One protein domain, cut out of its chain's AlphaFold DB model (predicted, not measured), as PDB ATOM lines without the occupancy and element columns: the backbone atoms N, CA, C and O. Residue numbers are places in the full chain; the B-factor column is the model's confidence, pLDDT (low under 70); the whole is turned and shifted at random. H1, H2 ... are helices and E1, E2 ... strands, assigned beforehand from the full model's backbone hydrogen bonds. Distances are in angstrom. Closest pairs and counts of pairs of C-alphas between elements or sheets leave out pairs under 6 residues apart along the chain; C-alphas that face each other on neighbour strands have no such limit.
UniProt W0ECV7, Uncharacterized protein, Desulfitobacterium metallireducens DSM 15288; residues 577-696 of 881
ATOM      1  N   ILE A 577     200.214 253.759 201.315       92.50
ATOM      2  CA  ILE A 577     200.522 254.485 200.085       92.50
ATOM      3  C   ILE A 577     201.909 255.117 200.213       92.50
ATOM      4  O   ILE A 577     202.199 255.842 201.159       92.50
ATOM      5  N   GLN A 578     202.765 254.876 199.219       91.06
ATOM      6  CA  GLN A 578     204.089 255.497 199.119       91.06
ATOM      7  C   GLN A 578     203.960 256.948 198.617       91.06
ATOM      8  O   GLN A 578     204.047 257.217 197.410       91.06
ATOM      9  N   ALA A 579     203.711 257.874 199.539       90.06
ATOM     10  CA  ALA A 579     203.607 259.313 199.302       90.06
ATOM     11  C   ALA A 579     204.107 260.080 200.531       90.06
ATOM     12  O   ALA A 579     203.895 259.644 201.661       90.06
ATOM     13  N   ASN A 580     204.768 261.216 200.310       92.25
ATOM     14  CA  ASN A 580     205.174 262.091 201.404       92.25
ATOM     15  C   ASN A 580     204.025 263.041 201.721       92.25
ATOM     16  O   ASN A 580     203.448 263.632 200.810       92.25
ATOM     17  N   ALA A 581     203.722 263.234 203.000       94.94
ATOM     18  CA  ALA A 581     202.771 264.242 203.436       94.94
ATOM     19  C   ALA A 581     203.348 265.092 204.562       94.94
ATOM     20  O   ALA A 581     204.208 264.662 205.326       94.94
ATOM     21  N   SER A 582     202.864 266.324 204.644       95.31
ATOM     22  CA  SER A 582     203.206 267.265 205.704       95.31
ATOM     23  C   SER A 582     201.937 267.877 206.274       95.31
ATOM     24  O   SER A 582     200.934 267.999 205.568       95.31
ATOM     25  N   VAL A 583     201.983 268.260 207.551       97.06
ATOM     26  CA  VAL A 583     200.878 268.955 208.212       97.06
ATOM     27  C   VAL A 583     201.306 270.375 208.543       97.06
ATOM     28  O   VAL A 583     202.278 270.595 209.265       97.06
ATOM     29  N   LYS A 584     200.560 271.350 208.029       96.50
ATOM     30  CA  LYS A 584     200.684 272.754 208.411       96.50
ATOM     31  C   LYS A 584     199.712 273.051 209.547       96.50
ATOM     32  O   LYS A 584     198.515 272.801 209.426       96.50
ATOM     33  N   LEU A 585     200.233 273.637 210.621       96.44
ATOM     34  CA  LEU A 585     199.452 274.077 211.770       96.44
ATOM     35  C   LEU A 585     199.107 275.569 211.656       96.44
ATOM     36  O   LEU A 585     199.993 276.403 211.468       96.44
ATOM     37  N   GLU A 586     197.834 275.914 211.819       96.94
ATOM     38  CA  GLU A 586     197.341 277.289 211.907       96.94
ATOM     39  C   GLU A 586     196.673 277.519 213.269       96.94
ATOM     40  O   GLU A 586     195.728 276.823 213.642       96.94
ATOM     41  N   LYS A 587     197.164 278.498 214.035       96.56
ATOM     42  CA  LYS A 587     196.553 278.894 215.311       96.56
ATOM     43  C   LYS A 587     195.414 279.879 215.043       96.56
ATOM     44  O   LYS A 587     195.675 281.000 214.616       96.56
ATOM     45  N   ILE A 588     194.179 279.484 215.351       96.69
ATOM     46  CA  ILE A 588     192.989 280.340 215.204       96.69
ATOM     47  C   ILE A 588     192.756 281.154 216.483       96.69
ATOM     48  O   ILE A 588     192.425 282.337 216.431       96.69
ATOM     49  N   SER A 589     192.936 280.532 217.650       96.31
ATOM     50  CA  SER A 589     192.826 281.183 218.960       96.31
ATOM     51  C   SER A 589     193.723 280.485 219.988       96.31
ATOM     52  O   SER A 589     194.414 279.519 219.671       96.31
ATOM     53  N   ASP A 590     193.726 280.941 221.243       95.31
ATOM     54  CA  ASP A 590     194.446 280.249 222.322       95.31
ATOM     55  C   ASP A 590     193.889 278.855 222.642       95.31
ATOM     56  O   ASP A 590     194.593 278.056 223.254       95.31
ATOM     57  N   SER A 591     192.653 278.549 222.244       96.38
ATOM     58  CA  SER A 591     191.994 277.255 222.459       96.38
ATOM     59  C   SER A 591     191.766 276.456 221.177       96.38
ATOM     60  O   SER A 591     191.371 275.299 221.286       96.38
ATOM     61  N   LYS A 592     192.043 277.027 219.994       97.38
ATOM     62  CA  LYS A 592     191.716 276.429 218.693       97.38
ATOM     63  C   LYS A 592     192.884 276.426 217.712       97.38
ATOM     64  O   LYS A 592     193.488 277.470 217.449       97.38
ATOM     65  N   PHE A 593     193.112 275.274 217.090       97.88
ATOM     66  CA  PHE A 593     194.057 275.080 215.993       97.88
ATOM     67  C   PHE A 593     193.391 274.390 214.805       97.88
ATOM     68  O   PHE A 593     192.461 273.606 214.971       97.88
ATOM     69  N   LYS A 594     193.906 274.652 213.607       97.88
ATOM     70  CA  LYS A 594     193.511 273.998 212.362       97.88
ATOM     71  C   LYS A 594     194.731 273.350 211.719       97.88
ATOM     72  O   LYS A 594     195.812 273.940 211.693       97.88
ATOM     73  N   LEU A 595     194.576 272.100 211.301       98.00
ATOM     74  CA  LEU A 595     195.633 271.256 210.757       98.00
ATOM     75  C   LEU A 595     195.301 270.965 209.296       98.00
ATOM     76  O   LEU A 595     194.264 270.373 209.001       98.00
ATOM     77  N   PHE A 596     196.201 271.353 208.398       97.56
ATOM     78  CA  PHE A 596     196.097 271.071 206.970       97.56
ATOM     79  C   PHE A 596     197.122 270.016 206.589       97.56
ATOM     80  O   PHE A 596     198.322 270.278 206.660       97.56
ATOM     81  N   CYS A 597     196.659 268.841 206.181       97.25
ATOM     82  CA  CYS A 597     197.515 267.784 205.665       97.25
ATOM     83  C   CYS A 597     197.579 267.869 204.139       97.25
ATOM     84  O   CYS A 597     196.547 267.916 203.469       97.25
ATOM     85  N   THR A 598     198.789 267.864 203.583       96.81
ATOM     86  CA  THR A 598     199.015 267.881 202.132       96.81
ATOM     87  C   THR A 598     200.034 266.818 201.752       96.81
ATOM     88  O   THR A 598     201.150 266.812 202.275       96.81
ATOM     89  N   ALA A 599     199.643 265.933 200.840       95.06
ATOM     90  CA  ALA A 599     200.487 264.928 200.215       95.06
ATOM     91  C   ALA A 599     201.132 265.462 198.927       95.06
ATOM     92  O   ALA A 599     200.573 266.305 198.227       95.06
ATOM     93  N   ASP A 600     202.301 264.926 198.584       93.00
ATOM     94  CA  ASP A 600     203.052 265.247 197.365       93.00
ATOM     95  C   ASP A 600     202.402 264.714 196.074       93.00
ATOM     96  O   ASP A 600     202.798 265.084 194.966       93.00
ATOM     97  N   LYS A 601     201.384 263.859 196.206       90.19
ATOM     98  CA  LYS A 601     200.644 263.231 195.108       90.19
ATOM     99  C   LYS A 601     199.143 263.421 195.295       90.19
ATOM    100  O   LYS A 601     198.640 263.417 196.417       90.19
ATOM    101  N   LYS A 602     198.412 263.484 194.177       87.88
ATOM    102  CA  LYS A 602     196.947 263.394 194.171       87.88
ATOM    103  C   LYS A 602     196.533 261.972 194.519       87.88
ATOM    104  O   LYS A 602     196.526 261.093 193.659       87.88
ATOM    105  N   ILE A 603     196.258 261.752 195.793       86.50
ATOM    106  CA  ILE A 603     195.862 260.457 196.329       86.50
ATOM    107  C   ILE A 603     194.579 260.608 197.120       86.50
ATOM    108  O   ILE A 603     194.313 261.642 197.730       86.50
ATOM    109  N   GLN A 604     193.809 259.540 197.114       86.81
ATOM    110  CA  GLN A 604     192.716 259.343 198.037       86.81
ATOM    111  C   GLN A 604     193.288 258.444 199.150       86.81
ATOM    112  O   GLN A 604     194.063 257.517 198.877       86.81
ATOM    113  N   GLY A 605     193.055 258.796 200.412       91.25
ATOM    114  CA  GLY A 605     193.638 258.061 201.531       91.25
ATOM    115  C   GLY A 605     193.314 258.669 202.885       91.25
ATOM    116  O   GLY A 605     192.565 259.635 202.993       91.25
ATOM    117  N   ILE A 606     193.885 258.094 203.936       95.62
ATOM    118  CA  ILE A 606     193.776 258.585 205.308       95.62
ATOM    119  C   ILE A 606     195.195 258.767 205.835       95.62
ATOM    120  O   ILE A 606     195.947 257.797 205.936       95.62
ATOM    121  N   ALA A 607     195.570 260.006 206.144       96.94
ATOM    122  CA  ALA A 607     196.818 260.300 206.827       96.94
ATOM    123  C   ALA A 607     196.678 259.944 208.309       96.94
ATOM    124  O   ALA A 607     195.759 260.410 208.986       96.94
ATOM    125  N   ASP A 608     197.595 259.121 208.799       97.56
ATOM    126  CA  ASP A 608     197.753 258.846 210.217       97.56
ATOM    127  C   ASP A 608     198.661 259.915 210.829       97.56
ATOM    128  O   ASP A 608     199.865 259.953 210.563       97.56
ATOM    129  N   VAL A 609     198.067 260.824 211.599       97.81
ATOM    130  CA  VAL A 609     198.762 261.989 212.147       97.81
ATOM    131  C   VAL A 609     198.980 261.804 213.635       97.81
ATOM    132  O   VAL A 609     198.025 261.718 214.409       97.81
ATOM    133  N   LYS A 610     200.249 261.786 214.035       97.56
ATOM    134  CA  LYS A 610     200.671 261.760 215.429       97.56
ATOM    135  C   LYS A 610     200.708 263.179 215.993       97.56
ATOM    136  O   LYS A 610     201.190 264.111 215.349       97.56
ATOM    137  N   LEU A 611     200.183 263.327 217.206       96.56
ATOM    138  CA  LEU A 611     200.044 264.585 217.927       96.56
ATOM    139  C   LEU A 611     200.576 264.479 219.355       96.56
ATOM    140  O   LEU A 611     200.249 263.536 220.079       96.56
ATOM    141  N   SER A 612     201.252 265.541 219.782       97.31
ATOM    142  CA  SER A 612     201.610 265.793 221.181       97.31
ATOM    143  C   SER A 612     201.030 267.145 221.584       97.31
ATOM    144  O   SER A 612     201.307 268.169 220.948       97.31
ATOM    145  N   TYR A 613     200.163 267.163 222.598       97.00
ATOM    146  CA  TYR A 613     199.423 268.366 222.972       97.00
ATOM    147  C   TYR A 613     198.957 268.369 224.430       97.00
ATOM    148  O   TYR A 613     198.820 267.347 225.104       97.00
ATOM    149  N   LYS A 614     198.645 269.571 224.913       97.69
ATOM    150  CA  LYS A 614     198.176 269.807 226.275       97.69
ATOM    151  C   LYS A 614     197.097 270.880 226.312       97.69
ATOM    152  O   LYS A 614     197.321 271.997 225.839       97.69
ATOM    153  N   SER A 615     195.959 270.552 226.920       97.00
ATOM    154  CA  SER A 615     194.899 271.501 227.258       97.00
ATOM    155  C   SER A 615     195.061 271.971 228.704       97.00
ATOM    156  O   SER A 615     195.158 271.159 229.625       97.00
ATOM    157  N   ASN A 616     195.054 273.279 228.959       96.00
ATOM    158  CA  ASN A 616     195.186 273.861 230.298       96.00
ATOM    159  C   ASN A 616     193.943 274.662 230.692       96.00
ATOM    160  O   ASN A 616     193.251 275.214 229.846       96.00
ATOM    161  N   PHE A 617     193.654 274.719 231.997       95.06
ATOM    162  CA  PHE A 617     192.635 275.629 232.514       95.06
ATOM    163  C   PHE A 617     193.228 277.029 232.652       95.06
ATOM    164  O   PHE A 617     194.284 277.190 233.258       95.06
ATOM    165  N   ASN A 618     192.506 278.032 232.163       93.06
ATOM    166  CA  ASN A 618     192.883 279.441 232.285       93.06
ATOM    167  C   ASN A 618     192.099 280.156 233.403       93.06
ATOM    168  O   ASN A 618     192.437 281.273 233.789       93.06
ATOM    169  N   LYS A 619     191.036 279.531 233.932       90.25
ATOM    170  CA  LYS A 619     190.198 280.062 235.020       90.25
ATOM    171  C   LYS A 619     190.131 279.072 236.187       90.25
ATOM    172  O   LYS A 619     190.203 277.863 235.998       90.25
ATOM    173  N   SER A 620     189.966 279.587 237.405       88.69
ATOM    174  CA  SER A 620     189.894 278.779 238.632       88.69
ATOM    175  C   SER A 620     188.490 278.232 238.903       88.69
ATOM    176  O   SER A 620     187.528 279.002 238.830       88.69
ATOM    177  N   PHE A 621     188.392 276.984 239.383       90.00
ATOM    178  CA  PHE A 621     187.140 276.350 239.832       90.00
ATOM    179  C   PHE A 621     186.291 277.254 240.741       90.00
ATOM    180  O   PHE A 621     185.109 277.439 240.480       90.00
ATOM    181  N   LEU A 622     186.892 277.891 241.756       89.38
ATOM    182  CA  LEU A 622     186.163 278.727 242.726       89.38
ATOM    183  C   LEU A 622     185.446 279.940 242.104       89.38
ATOM    184  O   LEU A 622     184.503 280.450 242.697       89.38
ATOM    185  N   LYS A 623     185.887 280.411 240.930       86.56
ATOM    186  CA  LYS A 623     185.289 281.570 240.243       86.56
ATOM    187  C   LYS A 623     184.216 281.173 239.233       86.56
ATOM    188  O   LYS A 623     183.301 281.950 238.997       86.56
ATOM    189  N   THR A 624     184.357 280.011 238.600       88.38
ATOM    190  CA  THR A 624     183.548 279.630 237.429       88.38
ATOM    191  C   THR A 624     182.723 278.364 237.632       88.38
ATOM    192  O   THR A 624     181.846 278.080 236.823       88.38
ATOM    193  N   GLY A 625     183.007 277.572 238.669       91.06
ATOM    194  CA  GLY A 625     182.450 276.229 238.829       91.06
ATOM    195  C   GLY A 625     182.891 275.260 237.726       91.06
ATOM    196  O   GLY A 625     182.151 274.332 237.412       91.06
ATOM    197  N   LEU A 626     184.046 275.503 237.096       92.44
ATOM    198  CA  LEU A 626     184.593 274.702 235.998       92.44
ATOM    199  C   LEU A 626     185.173 273.379 236.506       92.44
ATOM    200  O   LEU A 626     186.122 273.383 237.287       92.44
ATOM    201  N   VAL A 627     184.623 272.265 236.035       90.00
ATOM    202  CA  VAL A 627     184.941 270.908 236.503       90.00
ATOM    203  C   VAL A 627     185.721 270.108 235.467       90.00
ATOM    204  O   VAL A 627     186.643 269.385 235.831       90.00
ATOM    205  N   ASN A 628     185.385 270.251 234.182       91.88
ATOM    206  CA  ASN A 628     185.975 269.452 233.111       91.88
ATOM    207  C   ASN A 628     186.503 270.316 231.963       91.88
ATOM    208  O   ASN A 628     185.986 271.399 231.688       91.88
ATOM    209  N   LYS A 629     187.501 269.772 231.263       93.56
ATOM    210  CA  LYS A 629     187.990 270.240 229.965       93.56
ATOM    211  C   LYS A 629     188.172 269.052 229.032       93.56
ATOM    212  O   LYS A 629     188.592 267.986 229.483       93.56
ATOM    213  N   PHE A 630     187.884 269.253 227.757       94.62
ATOM    214  CA  PHE A 630     187.987 268.219 226.730       94.62
ATOM    215  C   PHE A 630     188.600 268.808 225.466       94.62
ATOM    216  O   PHE A 630     188.430 269.996 225.209       94.62
ATOM    217  N   VAL A 631     189.287 267.981 224.680       97.06
ATOM    218  CA  VAL A 631     189.768 268.367 223.350       97.06
ATOM    219  C   VAL A 631     188.878 267.682 222.321       97.06
ATOM    220  O   VAL A 631     188.673 266.469 222.375       97.06
ATOM    221  N   HIS A 632     188.283 268.480 221.449       97.38
ATOM    222  CA  HIS A 632     187.363 268.068 220.399       97.38
ATOM    223  C   HIS A 632     188.070 268.139 219.049       97.38
ATOM    224  O   HIS A 632     188.841 269.065 218.804       97.38
ATOM    225  N   VAL A 633     187.815 267.143 218.205       97.75
ATOM    226  CA  VAL A 633     188.338 267.056 216.844       97.75
ATOM    227  C   VAL A 633     187.166 267.148 215.880       97.75
ATOM    228  O   VAL A 633     186.245 266.327 215.943       97.75
ATOM    229  N   SER A 634     187.223 268.131 214.984       95.88
ATOM    230  CA  SER A 634     186.293 268.256 213.862       95.88
ATOM    231  C   SER A 634     186.998 267.873 212.566       95.88
ATOM    232  O   SER A 634     187.900 268.584 212.129       95.88
ATOM    233  N   ASP A 635     186.615 266.746 211.962       91.56
ATOM    234  CA  ASP A 635     187.195 266.289 210.691       91.56
ATOM    235  C   ASP A 635     186.429 266.930 209.530       91.56
ATOM    236  O   ASP A 635     185.377 266.443 209.113       91.56
ATOM    237  N   ILE A 636     186.934 268.071 209.056       91.12
ATOM    238  CA  ILE A 636     186.258 268.916 208.066       91.12
ATOM    239  C   ILE A 636     186.149 268.177 206.736       91.12
ATOM    240  O   ILE A 636     185.072 268.130 206.143       91.12
ATOM    241  N   THR A 637     187.236 267.544 206.294       87.44
ATOM    242  CA  THR A 637     187.247 266.806 205.030       87.44
ATOM    243  C   THR A 637     186.332 265.587 205.080       87.44
ATOM    244  O   THR A 637     185.520 265.410 204.172       87.44
ATOM    245  N   ALA A 638     186.379 264.777 206.144       85.38
ATOM    246  CA  ALA A 638     185.454 263.652 206.277       85.38
ATOM    247  C   ALA A 638     183.998 264.118 206.380       85.38
ATOM    248  O   ALA A 638     183.120 263.494 205.788       85.38
ATOM    249  N   TYR A 639     183.729 265.215 207.092       81.19
ATOM    250  CA  TYR A 639     182.385 265.774 207.186       81.19
ATOM    251  C   TYR A 639     181.858 266.177 205.807       81.19
ATOM    252  O   TYR A 639     180.726 265.844 205.476       81.19
ATOM    253  N   THR A 640     182.678 266.821 204.970       78.75
ATOM    254  CA  THR A 640     182.295 267.177 203.596       78.75
ATOM    255  C   THR A 640     182.017 265.950 202.725       78.75
ATOM    256  O   THR A 640     181.076 265.975 201.941       78.75
ATOM    257  N   ILE A 641     182.799 264.876 202.863       76.00
ATOM    258  CA  ILE A 641     182.633 263.654 202.054       76.00
ATOM    259  C   ILE A 641     181.392 262.868 202.473       76.00
ATOM    260  O   ILE A 641     180.622 262.417 201.630       76.00
ATOM    261  N   TYR A 642     181.230 262.645 203.776       74.69
ATOM    262  CA  TYR A 642     180.192 261.758 204.300       74.69
ATOM    263  C   TYR A 642     178.891 262.493 204.634       74.69
ATOM    264  O   TYR A 642     177.881 261.835 204.866       74.69
ATOM    265  N   ASN A 643     178.916 263.830 204.688       75.56
ATOM    266  CA  ASN A 643     177.829 264.682 205.173       75.56
ATOM    267  C   ASN A 643     177.287 264.237 206.548       75.56
ATOM    268  O   ASN A 643     176.088 264.279 206.814       75.56
ATOM    269  N   GLU A 644     178.177 263.772 207.432       81.31
ATOM    270  CA  GLU A 644     177.788 263.102 208.673       81.31
ATOM    271  C   GLU A 644     178.512 263.702 209.889       81.31
ATOM    272  O   GLU A 644     179.727 263.533 210.024       81.31
ATOM    273  N   PRO A 645     177.815 264.370 210.831       85.50
ATOM    274  CA  PRO A 645     178.450 264.984 212.004       85.50
ATOM    275  C   PRO A 645     179.149 263.998 212.953       85.50
ATOM    276  O   PRO A 645     179.940 264.421 213.795       85.50
ATOM    277  N   TYR A 646     178.883 262.694 212.848       88.38
ATOM    278  CA  TYR A 646     179.513 261.677 213.698       88.38
ATOM    279  C   TYR A 646     180.982 261.416 213.356       88.38
ATOM    280  O   TYR A 646     181.643 260.702 214.098       88.38
ATOM    281  N   VAL A 647     181.535 262.022 212.301       90.94
ATOM    282  CA  VAL A 647     182.993 262.015 212.084       90.94
ATOM    283  C   VAL A 647     183.753 262.764 213.182       90.94
ATOM    284  O   VAL A 647     184.943 262.513 213.356       90.94
ATOM    285  N   ASN A 648     183.065 263.638 213.928       94.44
ATOM    286  CA  ASN A 648     183.610 264.428 215.028       94.44
ATOM    287  C   ASN A 648     183.657 263.625 216.334       94.44
ATOM    288  O   ASN A 648     182.789 262.798 216.622       94.44
ATOM    289  N   TYR A 649     184.662 263.889 217.165       96.19
ATOM    290  CA  TYR A 649     184.924 263.095 218.366       96.19
ATOM    291  C   TYR A 649     185.777 263.863 219.374       96.19
ATOM    292  O   TYR A 649     186.256 264.964 219.114       96.19
ATOM    293  N   PHE A 650     185.955 263.282 220.557       95.88
ATOM    294  CA  PHE A 650     186.840 263.814 221.584       95.88
ATOM    295  C   PHE A 650     188.082 262.949 221.732       95.88
ATOM    296  O   PHE A 650     188.035 261.725 221.589       95.88
ATOM    297  N   ILE A 651     189.169 263.604 222.107       96.00
ATOM    298  CA  ILE A 651     190.447 262.992 222.463       96.00
ATOM    299  C   ILE A 651     190.810 263.381 223.908       96.00
ATOM    300  O   ILE A 651     190.195 264.301 224.472       96.00
ATOM    301  N   PRO A 652     191.756 262.676 224.562       95.25
ATOM    302  CA  PRO A 652     192.180 263.011 225.918       95.25
ATOM    303  C   PRO A 652     192.590 264.484 226.024       95.25
ATOM    304  O   PRO A 652     193.098 265.046 225.059       95.25
ATOM    305  N   PRO A 653     192.438 265.146 227.179       94.38
ATOM    306  CA  PRO A 653     192.817 266.551 227.302       94.38
ATOM    307  C   PRO A 653     194.330 266.790 227.184       94.38
ATOM    308  O   PRO A 653     194.739 267.907 226.882       94.38
ATOM    309  N   ASN A 654     195.161 265.781 227.453       93.75
ATOM    310  CA  ASN A 654     196.615 265.880 227.359       93.75
ATOM    311  C   ASN A 654     197.196 264.533 226.941       93.75
ATOM    312  O   ASN A 654     196.737 263.504 227.441       93.75
ATOM    313  N   THR A 655     198.211 264.563 226.086       93.69
ATOM    314  CA  THR A 655     198.952 263.377 225.654       93.69
ATOM    315  C   THR A 655     200.278 263.781 225.010       93.69
ATOM    316  O   THR A 655     200.361 264.826 224.361       93.69
ATOM    317  N   ASP A 656     201.289 262.933 225.174       92.81
ATOM    318  CA  ASP A 656     202.583 263.052 224.490       92.81
ATOM    319  C   ASP A 656     202.642 262.175 223.225       92.81
ATOM    320  O   ASP A 656     203.621 262.205 222.490       92.81
ATOM    321  N   ASP A 657     201.615 261.352 222.996       93.50
ATOM    322  CA  ASP A 657     201.502 260.491 221.821       93.50
ATOM    323  C   ASP A 657     200.030 260.140 221.574       93.50
ATOM    324  O   ASP A 657     199.405 259.395 222.338       93.50
ATOM    325  N   TYR A 658     199.425 260.727 220.545       95.62
ATOM    326  CA  TYR A 658     198.076 260.366 220.126       95.62
ATOM    327  C   TYR A 658     197.909 260.473 218.622       95.62
ATOM    328  O   TYR A 658     198.263 261.477 218.012       95.62
ATOM    329  N   HIS A 659     197.311 259.443 218.041       96.94
ATOM    330  CA  HIS A 659     197.087 259.353 216.608       96.94
ATOM    331  C   HIS A 659     195.658 259.752 216.252       96.94
ATOM    332  O   HIS A 659     194.702 259.256 216.859       96.94
ATOM    333  N   ILE A 660     195.514 260.596 215.233       97.69
ATOM    334  CA  ILE A 660     194.230 260.961 214.635       97.69
ATOM    335  C   ILE A 660     194.222 260.666 213.126       97.69
ATOM    336  O   ILE A 660     195.258 260.803 212.473       97.69
ATOM    337  N   PRO A 661     193.068 260.293 212.546       97.31
ATOM    338  CA  PRO A 661     192.912 260.218 211.103       97.31
ATOM    339  C   PRO A 661     192.652 261.609 210.517       97.31
ATOM    340  O   PRO A 661     191.824 262.356 211.040       97.31
ATOM    341  N   ILE A 662     193.299 261.918 209.392       96.81
ATOM    342  CA  ILE A 662     192.914 263.019 208.500       96.81
ATOM    343  C   ILE A 662     192.584 262.429 207.129       96.81
ATOM    344  O   ILE A 662     193.452 261.863 206.462       96.81
ATOM    345  N   THR A 663     191.328 262.550 206.700       92.75
ATOM    346  CA  THR A 663     190.906 262.062 205.379       92.75
ATOM    347  C   THR A 663     191.476 262.969 204.285       92.75
ATOM    348  O   THR A 663     191.337 264.185 204.370       92.75
ATOM    349  N   LEU A 664     192.117 262.388 203.267       91.94
ATOM    350  CA  LEU A 664     192.715 263.102 202.139       91.94
ATOM    351  C   LEU A 664     191.877 262.911 200.873       91.94
ATOM    352  O   LEU A 664     191.617 261.776 200.472       91.94
ATOM    353  N   VAL A 665     191.539 264.023 200.219       87.06
ATOM    354  CA  VAL A 665     190.932 264.073 198.884       87.06
ATOM    355  C   VAL A 665     191.896 264.777 197.948       87.06
ATOM    356  O   VAL A 665     192.318 265.902 198.210       87.06
ATOM    357  N   ASP A 666     192.285 264.095 196.873       86.19
ATOM    358  CA  ASP A 666     193.294 264.567 195.919       86.19
ATOM    359  C   ASP A 666     194.579 265.061 196.607       86.19
ATOM    360  O   ASP A 666     195.215 266.029 196.190       86.19
ATOM    361  N   GLY A 667     194.974 264.361 197.672       88.94
ATOM    362  CA  GLY A 667     196.156 264.645 198.479       88.94
ATOM    363  C   GLY A 667     195.973 265.726 199.544       88.94
ATOM    364  O   GLY A 667     196.943 266.035 200.224       88.94
ATOM    365  N   SER A 668     194.780 266.300 199.729       92.44
ATOM    366  CA  SER A 668     194.540 267.375 200.706       92.44
ATOM    367  C   SER A 668     193.475 267.001 201.734       92.44
ATOM    368  O   SER A 668     192.440 266.443 201.379       92.44
ATOM    369  N   GLY A 669     193.709 267.333 203.002       94.56
ATOM    370  CA  GLY A 669     192.765 267.090 204.092       94.56
ATOM    371  C   GLY A 669     192.891 268.106 205.220       94.56
ATOM    372  O   GLY A 669     193.936 268.736 205.389       94.56
ATOM    373  N   GLU A 670     191.823 268.270 205.994       96.19
ATOM    374  CA  GLU A 670     191.717 269.306 207.013       96.19
ATOM    375  C   GLU A 670     190.957 268.828 208.256       96.19
ATOM    376  O   GLU A 670     189.870 268.253 208.151       96.19
ATOM    377  N   VAL A 671     191.507 269.135 209.435       97.75
ATOM    378  CA  VAL A 671     190.840 268.946 210.731       97.75
ATOM    379  C   VAL A 671     191.024 270.160 211.642       97.75
ATOM    380  O   VAL A 671     192.033 270.867 211.573       97.75
ATOM    381  N   GLU A 672     190.076 270.378 212.549       97.44
ATOM    382  CA  GLU A 672     190.167 271.383 213.612       97.44
ATOM    383  C   GLU A 672     190.291 270.715 214.987       97.44
ATOM    384  O   GLU A 672     189.605 269.735 215.279       97.44
ATOM    385  N   LEU A 673     191.161 271.266 215.838       97.62
ATOM    386  CA  LEU A 673     191.361 270.868 217.230       97.62
ATOM    387  C   LEU A 673     190.946 272.012 218.155       97.62
ATOM    388  O   LEU A 673     191.541 273.091 218.126       97.62
ATOM    389  N   ASP A 674     189.966 271.748 219.011       97.12
ATOM    390  CA  ASP A 674     189.369 272.726 219.916       97.12
ATOM    391  C   ASP A 674     189.431 272.244 221.372       97.12
ATOM    392  O   ASP A 674     188.940 271.170 221.717       97.12
ATOM    393  N   SER A 675     189.994 273.053 222.268       97.31
ATOM    394  CA  SER A 675     189.934 272.822 223.713       97.31
ATOM    395  C   SER A 675     188.707 273.509 224.308       97.31
ATOM    396  O   SER A 675     188.630 274.735 224.334       97.31
ATOM    397  N   TYR A 676     187.789 272.720 224.868       95.25
ATOM    398  CA  TYR A 676     186.560 273.208 225.485       95.25
ATOM    399  C   TYR A 676     186.593 273.170 227.023       95.25
ATOM    400  O   TYR A 676     187.112 272.212 227.605       95.25
ATOM    401  N   PRO A 677     185.961 274.156 227.694       94.38
ATOM    402  CA  PRO A 677     185.274 275.302 227.091       94.38
ATOM    403  C   PRO A 677     186.265 276.384 226.620       94.38
ATOM    404  O   PRO A 677     187.217 276.722 227.329       94.38
ATOM    405  N   ASN A 678     186.028 276.925 225.421       92.19
ATOM    406  CA  ASN A 678     186.980 277.790 224.706       92.19
ATOM    407  C   ASN A 678     187.355 279.062 225.478       92.19
ATOM    408  O   ASN A 678     188.459 279.573 225.322       92.19
ATOM    409  N   ASP A 679     186.447 279.568 226.316       90.62
ATOM    410  CA  ASP A 679     186.625 280.797 227.090       90.62
ATOM    411  C   ASP A 679     187.400 280.591 228.404       90.62
ATOM    412  O   ASP A 679     187.737 281.565 229.084       90.62
ATOM    413  N   ALA A 680     187.645 279.342 228.805       93.62
ATOM    414  CA  ALA A 680     188.291 279.005 230.074       93.62
ATOM    415  C   ALA A 680     189.445 278.007 229.929       93.62
ATOM    416  O   ALA A 680     189.988 277.557 230.943       93.62
ATOM    417  N   THR A 681     189.836 277.677 228.699       96.38
ATOM    418  CA  THR A 681     190.937 276.755 228.421       96.38
ATOM    419  C   THR A 681     191.882 277.294 227.353       96.38
ATOM    420  O   THR A 681     191.543 278.210 226.609       96.38
ATOM    421  N   SER A 682     193.094 276.749 227.321       96.69
ATOM    422  CA  SER A 682     194.082 276.954 226.259       96.69
ATOM    423  C   SER A 682     194.563 275.607 225.740       96.69
ATOM    424  O   SER A 682     194.623 274.642 226.501       96.69
ATOM    425  N   LEU A 683     194.917 275.549 224.461       97.69
ATOM    426  CA  LEU A 683     195.501 274.389 223.803       97.69
ATOM    427  C   LEU A 683     196.936 274.727 223.391       97.69
ATOM    428  O   LEU A 683     197.222 275.807 222.884       97.69
ATOM    429  N   SER A 684     197.849 273.796 223.626       96.56
ATOM    430  CA  SER A 684     199.235 273.878 223.168       96.56
ATOM    431  C   SER A 684     199.578 272.591 222.442       96.56
ATOM    432  O   SER A 684     199.328 271.517 222.982       96.56
ATOM    433  N   ILE A 685     200.107 272.705 221.228       96.06
ATOM    434  CA  ILE A 685     200.538 271.578 220.400       96.06
ATOM    435  C   ILE A 685     202.055 271.681 220.281       96.06
ATOM    436  O   ILE A 685     202.569 272.722 219.872       96.06
ATOM    437  N   THR A 686     202.759 270.636 220.701       94.56
ATOM    438  CA  THR A 686     204.227 270.596 220.720       94.56
ATOM    439  C   THR A 686     204.794 269.862 219.516       94.56
ATOM    440  O   THR A 686     205.867 270.223 219.045       94.56
ATOM    441  N   GLU A 687     204.080 268.859 219.009       95.44
ATOM    442  CA  GLU A 687     204.526 268.027 217.894       95.44
ATOM    443  C   GLU A 687     203.334 267.597 217.039       95.44
ATOM    444  O   GLU A 687     202.263 267.285 217.568       95.44
ATOM    445  N   VAL A 688     203.537 267.609 215.720       96.56
ATOM    446  CA  VAL A 688     202.597 267.104 214.716       96.56
ATOM    447  C   VAL A 688     203.401 266.465 213.591       96.56
ATOM    448  O   VAL A 688     204.188 267.152 212.936       96.56
ATOM    449  N   THR A 689     203.190 265.177 213.342       96.50
ATOM    450  CA  THR A 689     203.870 264.432 212.273       96.50
ATOM    451  C   THR A 689     202.886 263.537 211.529       96.50
ATOM    452  O   THR A 689     201.940 263.016 212.116       96.50
ATOM    453  N   VAL A 690     203.085 263.370 210.219       97.00
ATOM    454  CA  VAL A 690     202.391 262.321 209.454       97.00
ATOM    455  C   VAL A 690     203.258 261.076 209.507       97.00
ATOM    456  O   VAL A 690     204.401 261.114 209.059       97.00
ATOM    457  N   GLU A 691     202.722 259.996 210.056       95.81
ATOM    458  CA  GLU A 691     203.449 258.731 210.201       95.81
ATOM    459  C   GLU A 691     203.368 257.916 208.913       95.81
ATOM    460  O   GLU A 691     204.373 257.444 208.387       95.81
ATOM    461  N   GLU A 692     202.162 257.791 208.364       95.75
ATOM    462  CA  GLU A 692     201.919 257.101 207.107       95.75
ATOM    463  C   GLU A 692     200.596 257.541 206.478       95.75
ATOM    464  O   GLU A 692     199.751 258.178 207.112       95.75
ATOM    465  N   ILE A 693     200.408 257.185 205.208       96.25
ATOM    466  CA  ILE A 693     199.138 257.355 204.506       96.25
ATOM    467  C   ILE A 693     198.601 255.971 204.183       96.25
ATOM    468  O   ILE A 693     199.259 255.176 203.513       96.25
ATOM    469  N   ILE A 694     197.399 255.680 204.658       95.38
ATOM    470  CA  ILE A 694     196.733 254.395 204.472       95.38
ATOM    471  C   ILE A 694     195.677 254.572 203.385       95.38
ATOM    472  O   ILE A 694     194.943 255.561 203.376       95.38
ATOM    473  N   LYS A 695     195.586 253.619 202.458       91.25
ATOM    474  CA  LYS A 695     194.520 253.599 201.459       91.25
ATOM    475  C   LYS A 695     193.163 253.617 202.152       91.25
ATOM    476  O   LYS A 695     192.929 252.827 203.067       91.25
ATOM    477  N   ASN A 696     192.250 254.466 201.691       87.38
ATOM    478  CA  ASN A 696     190.890 254.426 202.199       87.38
ATOM    479  C   ASN A 696     190.234 253.118 201.708       87.38
ATOM    480  O   ASN A 696     190.102 252.907 200.500       87.38
TER     481      ASN A 696
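What this domain is: This is residues 577 to 696 of the 881 residues of an uncharacterized protein of Desulfitobacterium metallireducens DSM 15288 (UniProt W0ECV7). Two strongly twisted antiparallel sheets, E1 E2 E7 E4 E5 and E6 E3 E8, stand face to face as an elongated sandwich. The chain passes from E3 to E4 through a loop with the short helix H1 at one end of the long axis, and H2 packs on E6 and E7 at the side. The printed part has 120 residues, with two named helices and eight named strands in the order E1 E2 E3 H1 E4 H2 E5 E6 E7 E8, and its class is mostly strand. It is compact, with a radius of gyration of the C-alphas of 15.2 A, and spans 52 by 29 by 20 A.

Where its parts are: In the larger sheet, E1 is residues 581 to 587, beginning at C-alpha 581 (202.771, 264.242, 203.436), and E2 is residues 592 to 599, 23.5 A long. E7 is residues 668 to 676, 26.7 A long, E4 is residues 630 to 635, and E5 is residues 649 to 651. In the smaller sheet, E6 is residues 654 to 664, 25.7 A long, E3 is residues 605 to 617, 35.6 A long, and E8 is residues 681 to 694, 33.3 A long, ending at C-alpha 694 (196.733, 254.395, 204.472). H1 is residues 621 to 624, with C-alpha 621 at (187.140, 276.350, 239.832), and H2 is residues 636 to 642.

How they stand to each other: E1 and E2 form a hairpin, with N 584 and O 596 2.8 A apart. E2 and E7 are antiparallel at 162 degrees, with N 595 and O 671 2.8 A apart. E7 and E4 have N 632 and O 674 2.8 A apart, and E4 and the edge strand E5 have N 633 and O 649 2.8 A apart. In the other sheet E3 is the inner strand: N 609 and O 660 of E6 are 2.9 A apart, and N 614 and O 684 of E8 are 2.8 A apart. E3 bends by 55 degrees at residue 612, E6 by 80 degrees at 657 and E8 by 69 degrees at 691. Between the sheets, the closest C-alphas of E1 and E8 are those of Ser 582 and Val 690, 6.3 A apart, and those of E6 and E7 are Thr 663 and Gly 669, 5.5 A apart. H2 is on the larger sheet, over none of its strands; its closest C-alpha pair with E7 is Ile 636 and Val 671, 5.3 A apart. H2 only grazes the smaller sheet, with residues 636 to 641. In H2 every O i to N i+4 pair is within hydrogen-bond range; H1 is too short for such a pair. H1 is on neither sheet.

The domain as a whole: The C-alphas farthest apart, of Gln 578 and Leu 622, are 52.6 A apart. The printed part has no cut. No link is long. The mean pLDDT of the printed part is 93.3, and no printed residue is under 70.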